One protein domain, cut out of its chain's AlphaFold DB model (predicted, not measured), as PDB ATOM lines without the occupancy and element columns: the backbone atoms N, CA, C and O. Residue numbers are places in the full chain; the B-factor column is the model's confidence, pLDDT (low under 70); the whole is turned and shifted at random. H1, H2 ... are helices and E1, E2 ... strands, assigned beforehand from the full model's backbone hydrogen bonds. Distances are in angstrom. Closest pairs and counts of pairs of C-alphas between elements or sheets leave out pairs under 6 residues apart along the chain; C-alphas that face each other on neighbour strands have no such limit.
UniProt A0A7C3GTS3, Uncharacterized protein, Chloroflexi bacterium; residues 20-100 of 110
ATOM      1  N   THR A  20      -6.116  -5.579  21.573       88.62
ATOM      2  CA  THR A  20      -5.753  -5.935  20.200       88.62
ATOM      3  C   THR A  20      -5.863  -4.700  19.313       88.62
ATOM      4  O   THR A  20      -6.429  -3.684  19.718       88.62
ATOM      5  N   TYR A  21      -5.288  -4.774  18.115       90.94
ATOM      6  CA  TYR A  21      -5.282  -3.668  17.163       90.94
ATOM      7  C   TYR A  21      -5.907  -4.105  15.846       90.94
ATOM      8  O   TYR A  21      -5.617  -5.198  15.360       90.94
ATOM      9  N   GLU A  22      -6.734  -3.236  15.271       92.31
ATOM     10  CA  GLU A  22      -7.369  -3.450  13.972       92.31
ATOM     11  C   GLU A  22      -7.299  -2.195  13.093       92.31
ATOM     12  O   GLU A  22      -6.941  -1.097  13.534       92.31
ATOM     13  N   VAL A  23      -7.647  -2.356  11.815       93.88
ATOM     14  CA  VAL A  23      -7.771  -1.236  10.882       93.88
ATOM     15  C   VAL A  23      -9.108  -0.539  11.104       93.88
ATOM     16  O   VAL A  23     -10.166  -1.151  10.992       93.88
ATOM     17  N   CYS A  24      -9.074   0.767  11.358       92.94
ATOM     18  CA  CYS A  24     -10.275   1.577  11.476       92.94
ATOM     19  C   CYS A  24     -11.054   1.584  10.149       92.94
ATOM     20  O   CYS A  24     -10.531   2.090   9.150       92.94
ATOM     21  N   PRO A  25     -12.328   1.150  10.126       90.25
ATOM     22  CA  PRO A  25     -13.123   1.094   8.894       90.25
ATOM     23  C   PRO A  25     -13.483   2.485   8.348       90.25
ATOM     24  O   PRO A  25     -13.882   2.623   7.192       90.25
ATOM     25  N   HIS A  26     -13.350   3.533   9.169       91.00
ATOM     26  CA  HIS A  26     -13.705   4.897   8.792       91.00
ATOM     27  C   HIS A  26     -12.547   5.644   8.116       91.00
ATOM     28  O   HIS A  26     -12.685   6.151   7.000       91.00
ATOM     29  N   CYS A  27     -11.400   5.729   8.796       90.94
ATOM     30  CA  CYS A  27     -10.251   6.523   8.347       90.94
ATOM     31  C   CYS A  27      -9.034   5.694   7.928       90.94
ATOM     32  O   CYS A  27      -8.047   6.285   7.507       90.94
ATOM     33  N   GLY A  28      -9.087   4.365   8.053       92.44
ATOM     34  CA  GLY A  28      -8.012   3.456   7.659       92.44
ATOM     35  C   GLY A  28      -6.846   3.360   8.638       92.44
ATOM     36  O   GLY A  28      -5.887   2.662   8.338       92.44
ATOM     37  N   PHE A  29      -6.881   4.033   9.790       95.00
ATOM     38  CA  PHE A  29      -5.798   3.948  10.776       95.00
ATOM     39  C   PHE A  29      -5.598   2.510  11.277       95.00
ATOM     40  O   PHE A  29      -6.557   1.881  11.715       95.00
ATOM     41  N   ARG A  30      -4.369   1.990  11.224       94.44
ATOM     42  CA  ARG A  30      -4.055   0.566  11.451       94.44
ATOM     43  C   ARG A  30      -3.918   0.150  12.916       94.44
ATOM     44  O   ARG A  30      -3.841  -1.042  13.190       94.44
ATOM     45  N   LEU A  31      -3.847   1.111  13.833       93.06
ATOM     46  CA  LEU A  31      -3.686   0.864  15.268       93.06
ATOM     47  C   LEU A  31      -4.942   1.286  16.041       93.06
ATOM     48  O   LEU A  31      -4.848   1.855  17.127       93.06
ATOM     49  N   MET A  32      -6.130   1.049  15.472       93.38
ATOM     50  CA  MET A  32      -7.383   1.229  16.206       93.38
ATOM     51  C   MET A  32      -7.409   0.246  17.371       93.38
ATOM     52  O   MET A  32      -7.191  -0.948  17.172       93.38
ATOM     53  N   GLU A  33      -7.674   0.738  18.578       91.31
ATOM     54  CA  GLU A  33      -7.711  -0.115  19.759       91.31
ATOM     55  C   GLU A  33      -9.007  -0.923  19.780       91.31
ATOM     56  O   GLU A  33     -10.101  -0.367  19.647       91.31
ATOM     57  N   VAL A  34      -8.871  -2.229  19.998       88.50
ATOM     58  CA  VAL A  34      -9.975  -3.157  20.226       88.50
ATOM     59  C   VAL A  34      -9.780  -3.775  21.603       88.50
ATOM     60  O   VAL A  34      -8.825  -4.510  21.864       88.50
ATOM     61  N   LEU A  35     -10.674  -3.425  22.520       84.25
ATOM     62  CA  LEU A  35     -10.686  -3.942  23.877       84.25
ATOM     63  C   LEU A  35     -11.592  -5.164  23.935       84.25
ATOM     64  O   LEU A  35     -12.742  -5.130  23.483       84.25
ATOM     65  N   SER A  36     -11.074  -6.235  24.536       74.50
ATOM     66  CA  SER A  36     -11.866  -7.435  24.803       74.50
ATOM     67  C   SER A  36     -13.139  -7.078  25.584       74.50
ATOM     68  O   SER A  36     -13.073  -6.224  26.476       74.50
ATOM     69  N   PRO A  37     -14.283  -7.729  25.291       71.38
ATOM     70  CA  PRO A  37     -15.527  -7.436  25.978       71.38
ATOM     71  C   PRO A  37     -15.358  -7.607  27.492       71.38
ATOM     72  O   PRO A  37     -14.936  -8.657  27.977       71.38
ATOM     73  N   SER A  38     -15.690  -6.564  28.241       69.75
ATOM     74  CA  SER A  38     -15.851  -6.630  29.689       69.75
ATOM     75  C   SER A  38     -17.246  -7.179  30.031       69.75
ATOM     76  O   SER A  38     -18.122  -7.186  29.164       69.75
ATOM     77  N   PRO A  39     -17.523  -7.576  31.287       71.56
ATOM     78  CA  PRO A  39     -18.874  -7.959  31.707       71.56
ATOM     79  C   PRO A  39     -19.956  -6.908  31.402       71.56
ATOM     80  O   PRO A  39     -21.122  -7.262  31.284       71.56
ATOM     81  N   HIS A  40     -19.574  -5.633  31.262       67.06
ATOM     82  CA  HIS A  40     -20.483  -4.532  30.932       67.06
ATOM     83  C   HIS A  40     -20.674  -4.319  29.429       67.06
ATOM     84  O   HIS A  40     -21.682  -3.753  29.025       67.06
ATOM     85  N   THR A  41     -19.729  -4.775  28.605       63.75
ATOM     86  CA  THR A  41     -19.734  -4.548  27.152       63.75
ATOM     87  C   THR A  41     -20.016  -5.838  26.375       63.75
ATOM     88  O   THR A  41     -20.153  -5.814  25.158       63.75
ATOM     89  N   TYR A  42     -20.122  -6.981  27.062       67.25
ATOM     90  CA  TYR A  42     -20.425  -8.276  26.461       67.25
ATOM     91  C   TYR A  42     -21.768  -8.258  25.701       67.25
ATOM     92  O   TYR A  42     -22.756  -7.752  26.232       67.25
ATOM     93  N   PRO A  43     -21.853  -8.853  24.495       68.25
ATOM     94  CA  PRO A  43     -20.815  -9.621  23.797       68.25
ATOM     95  C   PRO A  43     -19.902  -8.783  22.885       68.25
ATOM     96  O   PRO A  43     -19.064  -9.352  22.187       68.25
ATOM     97  N   LEU A  44     -20.066  -7.459  22.839       73.88
ATOM     98  CA  LEU A  44     -19.392  -6.607  21.865       73.88
ATOM     99  C   LEU A  44     -18.004  -6.154  22.360       73.88
ATOM    100  O   LEU A  44     -17.852  -5.703  23.501       73.88
ATOM    101  N   PRO A  45     -16.960  -6.248  21.516       78.75
ATOM    102  CA  PRO A  45     -15.694  -5.595  21.812       78.75
ATOM    103  C   PRO A  45     -15.872  -4.076  21.737       78.75
ATOM    104  O   PRO A  45     -16.653  -3.574  20.923       78.75
ATOM    105  N   VAL A  46     -15.125  -3.353  22.572       85.25
ATOM    106  CA  VAL A  46     -15.092  -1.889  22.513       85.25
ATOM    107  C   VAL A  46     -13.997  -1.472  21.546       85.25
ATOM    108  O   VAL A  46     -12.825  -1.763  21.770       85.25
ATOM    109  N   GLU A  47     -14.375  -0.776  20.484       90.38
ATOM    110  CA  GLU A  47     -13.472  -0.265  19.457       90.38
ATOM    111  C   GLU A  47     -13.326   1.242  19.603       90.38
ATOM    112  O   GLU A  47     -14.325   1.949  19.769       90.38
ATOM    113  N   ARG A  48     -12.094   1.753  19.526       91.19
ATOM    114  CA  ARG A  48     -11.818   3.194  19.577       91.19
ATOM    115  C   ARG A  48     -10.696   3.575  18.626       91.19
ATOM    116  O   ARG A  48      -9.564   3.109  18.744       91.19
ATOM    117  N   CYS A  49     -11.001   4.475  17.697       93.31
ATOM    118  CA  CYS A  49     -10.021   5.067  16.801       93.31
ATOM    119  C   CYS A  49      -9.567   6.434  17.337       93.31
ATOM    120  O   CYS A  49     -10.358   7.382  17.313       93.31
ATOM    121  N   PRO A  50      -8.295   6.585  17.752       92.31
ATOM    122  CA  PRO A  50      -7.786   7.855  18.273       92.31
ATOM    123  C   PRO A  50      -7.616   8.926  17.187       92.31
ATOM    124  O   PRO A  50      -7.472  10.101  17.505       92.31
ATOM    125  N   ILE A  51      -7.639   8.534  15.909       94.44
ATOM    126  CA  ILE A  51      -7.422   9.448  14.786       94.44
ATOM    127  C   ILE A  51      -8.718  10.150  14.383       94.44
ATOM    128  O   ILE A  51      -8.786  11.375  14.404       94.44
ATOM    129  N   CYS A  52      -9.759   9.396  14.017       92.69
ATOM    130  CA  CYS A  52     -11.019   9.976  13.539       92.69
ATOM    131  C   CYS A  52     -12.143  10.005  14.577       92.69
ATOM    132  O   CYS A  52     -13.209  10.539  14.280       92.69
ATOM    133  N   GLY A  53     -11.946   9.416  15.761       92.38
ATOM    134  CA  GLY A  53     -12.979   9.326  16.793       92.38
ATOM    135  C   GLY A  53     -14.069   8.285  16.520       92.38
ATOM    136  O   GLY A  53     -15.054   8.257  17.247       92.38
ATOM    137  N   TYR A  54     -13.910   7.429  15.501       93.50
ATOM    138  CA  TYR A  54     -14.797   6.277  15.317       93.50
ATOM    139  C   TYR A  54     -14.764   5.395  16.565       93.50
ATOM    140  O   TYR A  54     -13.681   5.093  17.076       93.50
ATOM    141  N   GLY A  55     -15.931   4.953  17.017       91.88
ATOM    142  CA  GLY A  55     -16.026   4.025  18.130       91.88
ATOM    143  C   GLY A  55     -17.238   3.119  18.031       91.88
ATOM    144  O   GLY A  55     -18.267   3.494  17.467       91.88
ATOM    145  N   ARG A  56     -17.109   1.927  18.601       88.88
ATOM    146  CA  ARG A  56     -18.201   0.969  18.760       88.88
ATOM    147  C   ARG A  56     -18.151   0.411  20.168       88.88
ATOM    148  O   ARG A  56     -17.101  -0.058  20.596       88.88
ATOM    149  N   GLY A  57     -19.270   0.454  20.872       84.69
ATOM    150  CA  GLY A  57     -19.360  -0.020  22.241       84.69
ATOM    151  C   GLY A  57     -20.792  -0.311  22.663       84.69
ATOM    152  O   GLY A  57     -21.698  -0.483  21.848       84.69
ATOM    153  N   ASP A  58     -20.955  -0.374  23.971       76.25
ATOM    154  CA  ASP A  58     -22.186  -0.572  24.726       76.25
ATOM    155  C   ASP A  58     -23.214   0.555  24.524       76.25
ATOM    156  O   ASP A  58     -24.418   0.304  24.531       76.25
ATOM    157  N   ASP A  59     -22.751   1.775  24.262       75.19
ATOM    158  CA  ASP A  59     -23.557   2.958  23.943       75.19
ATOM    159  C   ASP A  59     -23.903   3.090  22.445       75.19
ATOM    160  O   ASP A  59     -24.640   3.997  22.049       75.19
ATOM    161  N   GLY A  60     -23.430   2.156  21.612       82.75
ATOM    162  CA  GLY A  60     -23.705   2.092  20.180       82.75
ATOM    163  C   GLY A  60     -22.492   2.420  19.311       82.75
ATOM    164  O   GLY A  60     -21.352   2.096  19.640       82.75
ATOM    165  N   VAL A  61     -22.748   3.005  18.137       86.94
ATOM    166  CA  VAL A  61     -21.707   3.367  17.162       86.94
ATOM    167  C   VAL A  61     -21.555   4.880  17.129       86.94
ATOM    168  O   VAL A  61     -22.478   5.595  16.742       86.94
ATOM    169  N   THR A  62     -20.362   5.358  17.474       90.69
ATOM    170  CA  THR A  62     -19.960   6.745  17.245       90.69
ATOM    171  C   THR A  62     -19.344   6.851  15.850       90.69
ATOM    172  O   THR A  62     -18.302   6.234  15.593       90.69
ATOM    173  N   PRO A  63     -19.958   7.609  14.923       88.44
ATOM    174  CA  PRO A  63     -19.385   7.801  13.601       88.44
ATOM    175  C   PRO A  63     -18.061   8.560  13.711       88.44
ATOM    176  O   PRO A  63     -17.930   9.521  14.469       88.44
ATOM    177  N   GLY A  64     -17.072   8.126  12.932       89.88
ATOM    178  CA  GLY A  64     -15.816   8.852  12.819       89.88
ATOM    179  C   GLY A  64     -15.999  10.161  12.054       89.88
ATOM    180  O   GLY A  64     -16.929  10.331  11.269       89.88
ATOM    181  N   ARG A  65     -15.071  11.093  12.253       91.56
ATOM    182  CA  ARG A  65     -14.962  12.296  11.430       91.56
ATOM    183  C   ARG A  65     -14.272  11.975  10.110       91.56
ATOM    184  O   ARG A  65     -13.262  11.266  10.084       91.56
ATOM    185  N   SER A  66     -14.782  12.532   9.015       89.12
ATOM    186  CA  SER A  66     -14.018  12.614   7.768       89.12
ATOM    187  C   SER A  66     -12.881  13.601   7.979       89.12
ATOM    188  O   SER A  66     -13.115  14.734   8.391       89.12
ATOM    189  N   LEU A  67     -11.657  13.136   7.754       89.19
ATOM    190  CA  LEU A  67     -10.448  13.926   7.937       89.19
ATOM    191  C   LEU A  67      -9.780  14.136   6.587       89.19
ATOM    192  O   LEU A  67      -9.559  13.177   5.839       89.19
ATOM    193  N   THR A  68      -9.401  15.379   6.330       90.88
ATOM    194  CA  THR A  68      -8.465  15.732   5.264       90.88
ATOM    195  C   THR A  68      -7.095  15.103   5.523       90.88
ATOM    196  O   THR A  68      -6.778  14.666   6.634       90.88
ATOM    197  N   HIS A  69      -6.248  15.069   4.495       88.19
ATOM    198  CA  HIS A  69      -4.871  14.585   4.618       88.19
ATOM    199  C   HIS A  69      -4.092  15.325   5.718       88.19
ATOM    200  O   HIS A  69      -3.560  14.691   6.628       88.19
ATOM    201  N   ALA A  70      -4.133  16.660   5.723       90.38
ATOM    202  CA  ALA A  70      -3.469  17.477   6.740       90.38
ATOM    203  C   ALA A  70      -3.984  17.198   8.166       90.38
ATOM    204  O   ALA A  70      -3.203  17.168   9.120       90.38
ATOM    205  N   GLU A  71      -5.287  16.952   8.329       92.81
ATOM    206  CA  GLU A  71      -5.860  16.584   9.627       92.81
ATOM    207  C   GLU A  71      -5.403  15.198  10.091       92.81
ATOM    208  O   GLU A  71      -5.125  15.031  11.278       92.81
ATOM    209  N   LYS A  72      -5.265  14.222   9.182       90.94
ATOM    210  CA  LYS A  72      -4.713  12.896   9.515       90.94
ATOM    211  C   LYS A  72      -3.266  12.986   9.972       90.94
ATOM    212  O   LYS A  72      -2.929  12.373  10.980       90.94
ATOM    213  N   VAL A  73      -2.440  13.769   9.275       91.38
ATOM    214  CA  VAL A  73      -1.042  14.012   9.664       91.38
ATOM    215  C   VAL A  73      -0.986  14.585  11.078       91.38
ATOM    216  O   VAL A  73      -0.311  14.036  11.943       91.38
ATOM    217  N   ARG A  74      -1.768  15.637  11.347       93.00
ATOM    218  CA  ARG A  74      -1.799  16.276  12.665       93.00
ATOM    219  C   ARG A  74      -2.289  15.330  13.764       93.00
ATOM    220  O   ARG A  74      -1.696  15.298  14.839       93.00
ATOM    221  N   ALA A  75      -3.359  14.578  13.513       93.06
ATOM    222  CA  ALA A  75      -3.900  13.622  14.477       93.06
ATOM    223  C   ALA A  75      -2.906  12.488  14.766       93.06
ATOM    224  O   ALA A  75      -2.734  12.102  15.920       93.06
ATOM    225  N   LEU A  76      -2.202  11.998  13.741       92.62
ATOM    226  CA  LEU A  76      -1.164  10.986  13.908       92.62
ATOM    227  C   LEU A  76       0.016  11.527  14.717       92.62
ATOM    228  O   LEU A  76       0.445  10.870  15.654       92.62
ATOM    229  N   GLN A  77       0.499  12.734  14.427       92.38
ATOM    230  CA  GLN A  77       1.577  13.355  15.203       92.38
ATOM    231  C   GLN A  77       1.194  13.554  16.673       92.38
ATOM    232  O   GLN A  77       2.000  13.298  17.563       92.38
ATOM    233  N   GLN A  78      -0.048  13.964  16.941       92.94
ATOM    234  CA  GLN A  78      -0.568  14.056  18.306       92.94
ATOM    235  C   GLN A  78      -0.608  12.689  18.988       92.94
ATOM    236  O   GLN A  78      -0.190  12.570  20.136       92.94
ATOM    237  N   TRP A  79      -1.076  11.658  18.285       93.50
ATOM    238  CA  TRP A  79      -1.096  10.296  18.802       93.50
ATOM    239  C   TRP A  79       0.321   9.780  19.093       93.50
ATOM    240  O   TRP A  79       0.579   9.308  20.191       93.50
ATOM    241  N   LEU A  80       1.267   9.956  18.168       92.56
ATOM    242  CA  LEU A  80       2.671   9.585  18.362       92.56
ATOM    243  C   LEU A  80       3.271  10.273  19.594       92.56
ATOM    244  O   LEU A  80       3.853   9.602  20.443       92.56
ATOM    245  N   ALA A  81       3.040  11.580  19.750       90.50
ATOM    246  CA  ALA A  81       3.509  12.334  20.909       90.50
ATOM    247  C   ALA A  81       2.905  11.833  22.235       90.50
ATOM    248  O   ALA A  81       3.611  11.771  23.236       90.50
ATOM    249  N   LEU A  82       1.627  11.434  22.253       91.56
ATOM    250  CA  LEU A  82       0.978  10.846  23.437       91.56
ATOM    251  C   LEU A  82       1.557   9.480  23.831       91.56
ATOM    252  O   LEU A  82       1.376   9.049  24.968       91.56
ATOM    253  N   HIS A  83       2.222   8.804  22.897       89.12
ATOM    254  CA  HIS A  83       2.862   7.509  23.099       89.12
ATOM    255  C   HIS A  83       4.393   7.607  23.216       89.12
ATOM    256  O   HIS A  83       5.064   6.578  23.152       89.12
ATOM    257  N   ASP A  84       4.942   8.818  23.381       90.38
ATOM    258  CA  ASP A  84       6.388   9.082  23.430       90.38
ATOM    259  C   ASP A  84       7.143   8.544  22.192       90.38
ATOM    260  O   ASP A  84       8.302   8.126  22.263       90.38
ATOM    261  N   LEU A  85       6.479   8.551  21.031       88.94
ATOM    262  CA  LEU A  85       7.042   8.140  19.748       88.94
ATOM    263  C   LEU A  85       7.420   9.367  18.911       88.94
ATOM    264  O   LEU A  85       6.600  10.247  18.659       88.94
ATOM    265  N   ASP A  86       8.662   9.391  18.431       85.88
ATOM    266  CA  ASP A  86       9.157  10.399  17.488       85.88
ATOM    267  C   ASP A  86       9.029   9.881  16.048       85.88
ATOM    268  O   ASP A  86       9.558   8.821  15.700       85.88
ATOM    269  N   GLU A  87       8.355  10.650  15.191       85.00
ATOM    270  CA  GLU A  87       8.222  10.378  13.757       85.00
ATOM    271  C   GLU A  87       9.593  10.193  13.085       85.00
ATOM    272  O   GLU A  87       9.797   9.241  12.328       85.00
ATOM    273  N   ALA A  88      10.575  11.037  13.418       86.00
ATOM    274  CA  ALA A  88      11.912  10.949  12.841       86.00
ATOM    275  C   ALA A  88      12.653   9.683  13.292       86.00
ATOM    276  O   ALA A  88      13.507   9.165  12.567       86.00
ATOM    277  N   LEU A  89      12.361   9.173  14.489       87.56
ATOM    278  CA  LEU A  89      12.889   7.898  14.970       87.56
ATOM    279  C   LEU A  89      12.227   6.732  14.233       87.56
ATOM    280  O   LEU A  89      12.932   5.847  13.746       87.56
ATOM    281  N   LEU A  90      10.901   6.760  14.094       89.25
ATOM    282  CA  LEU A  90      10.136   5.739  13.377       89.25
ATOM    283  C   LEU A  90      10.591   5.600  11.923       89.25
ATOM    284  O   LEU A  90      10.826   4.487  11.448       89.25
ATOM    285  N   GLN A  91      10.822   6.722  11.250       89.06
ATOM    286  CA  GLN A  91      11.301   6.719   9.877       89.06
ATOM    287  C   GLN A  91      12.757   6.243   9.764       89.06
ATOM    288  O   GLN A  91      13.075   5.454   8.877       89.06
ATOM    289  N   ARG A  92      13.658   6.696  10.644       89.56
ATOM    290  CA  ARG A  92      15.087   6.347  10.547       89.56
ATOM    291  C   ARG A  92      15.391   4.910  10.954       89.56
ATOM    292  O   ARG A  92      16.257   4.295  10.342       89.56
ATOM    293  N   HIS A  93      14.720   4.396  11.982       90.25
ATOM    294  CA  HIS A  93      15.030   3.084  12.556       90.25
ATOM    295  C   HIS A  93      14.120   1.969  12.051       90.25
ATOM    296  O   HIS A  93      14.575   0.836  11.918       90.25
ATOM    297  N   TYR A  94      12.853   2.279  11.775       89.69
ATOM    298  CA  TYR A  94      11.859   1.285  11.368       89.69
ATOM    299  C   TYR A  94      11.378   1.484   9.930       89.69
ATOM    300  O   TYR A  94      10.575   0.690   9.449       89.69
ATOM    301  N   HIS A  95      11.868   2.520   9.236       90.88
ATOM    302  CA  HIS A  95      11.451   2.876   7.878       90.88
ATOM    303  C   HIS A  95       9.938   3.099   7.740       90.88
ATOM    304  O   HIS A  95       9.383   2.983   6.650       90.88
ATOM    305  N   LEU A  96       9.272   3.459   8.841       88.62
ATOM    306  CA  LEU A  96       7.843   3.738   8.860       88.62
ATOM    307  C   LEU A  96       7.610   5.219   8.569       88.62
ATOM    308  O   LEU A  96       8.002   6.086   9.348       88.62
ATOM    309  N   SER A  97       6.960   5.500   7.443       87.88
ATOM    310  CA  SER A  97       6.397   6.821   7.142       87.88
ATOM    311  C   SER A  97       4.952   6.928   7.638       87.88
ATOM    312  O   SER A  97       4.318   5.916   7.945       87.88
ATOM    313  N   LEU A  98       4.399   8.146   7.657       83.56
ATOM    314  CA  LEU A  98       3.006   8.404   8.049       83.56
ATOM    315  C   LEU A  98       1.997   7.517   7.296       83.56
ATOM    316  O   LEU A  98       1.023   7.058   7.884       83.56
ATOM    317  N   GLU A  99       2.255   7.209   6.024       87.25
ATOM    318  CA  GLU A  99       1.382   6.383   5.176       87.25
ATOM    319  C   GLU A  99       1.244   4.949   5.698       87.25
ATOM    320  O   GLU A  99       0.180   4.345   5.593       87.25
ATOM    321  N   HIS A 100       2.288   4.425   6.344       91.56
ATOM    322  CA  HIS A 100       2.294   3.072   6.899       91.56
ATOM    323  C   HIS A 100       1.343   2.917   8.085       91.56
ATOM    324  O   HIS A 100       0.978   1.796   8.428       91.56
TER     325      HIS A 100
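This is residues 20 to 100 of the 110 residues of an uncharacterized protein of Chloroflexi bacterium (UniProt A0A7C3GTS3). A sheet of five short strands, with no helix on either of its faces, forms one end of an elongated domain, and two helices at a wide angle to each other make the other end. H1 stands between the sheet and H2 along the longest axis. The printed part has 81 residues with five named strands and then two named helices, in the order E1 E2 E3 E4 E5 H1 H2; the sheet has this same strand order and is antiparallel throughout. The class is mixed, helices and strands, although under half of the residues are in named elements. The whole is only just compact, close to loose, with a radius of gyration of the C-alphas of 14.0 A and spans of 42 by 25 by 18 A.

The sheet is a meander, each strand the antiparallel neighbour of the one before, and each successive pair is a hairpin. Edge strand E1, residues 20 to 22, pairs with E2, residues 32 to 35, at 141 degrees between directions; N 20 and O 34 are 2.9 A apart, within hydrogen-bond range. E2 and E3, residues 46 to 48, stand at 159 degrees, with N 35 and O 46 at 2.8 A. E3 and E4, residues 55 to 57, stand at 167 degrees, with N 47 and O 56 at 2.8 A. E4 and the other edge strand, E5, residues 60 to 62, stand at 168 degrees, with N 62 and O 55 at 2.8 A. From edge to edge the strands' lines turn by 59 degrees. H1, residues 69 to 82, is not on the sheet, and neither is H2, residues 87 to 94. H1 and H2 are close but not clearly touching; their closest C-alphas, those of Leu 80 and Glu 87, are 7.3 A apart. Their lines are about perpendicular, at 78 degrees. In both helices every O i to N i+4 pair is within hydrogen-bond range.

E1 begins at C-alpha 20, (-5.753, -5.935, 20.200), and is 6.9 A long from first to last C-alpha. E2 measures 9.8 A, and E3, E4 and E5 each measure 6.7 A. H1 measures 20.1 A and begins at C-alpha 69, (-4.871, 14.585, 4.618). H2 measures 10.1 A and ends at C-alpha 94, (11.859, 1.285, 11.368).

The two C-alphas farthest apart, those of Pro 39 and Arg 92, are 42.5 A apart. The printed part has no cut. The links E4 to E5 and H1 to H2 are tight, the others are short, and no link is long. The mean pLDDT of the printed part is 87.5; residue 38 and residues 40 to 43, in the link from E2 to E3, are under 70.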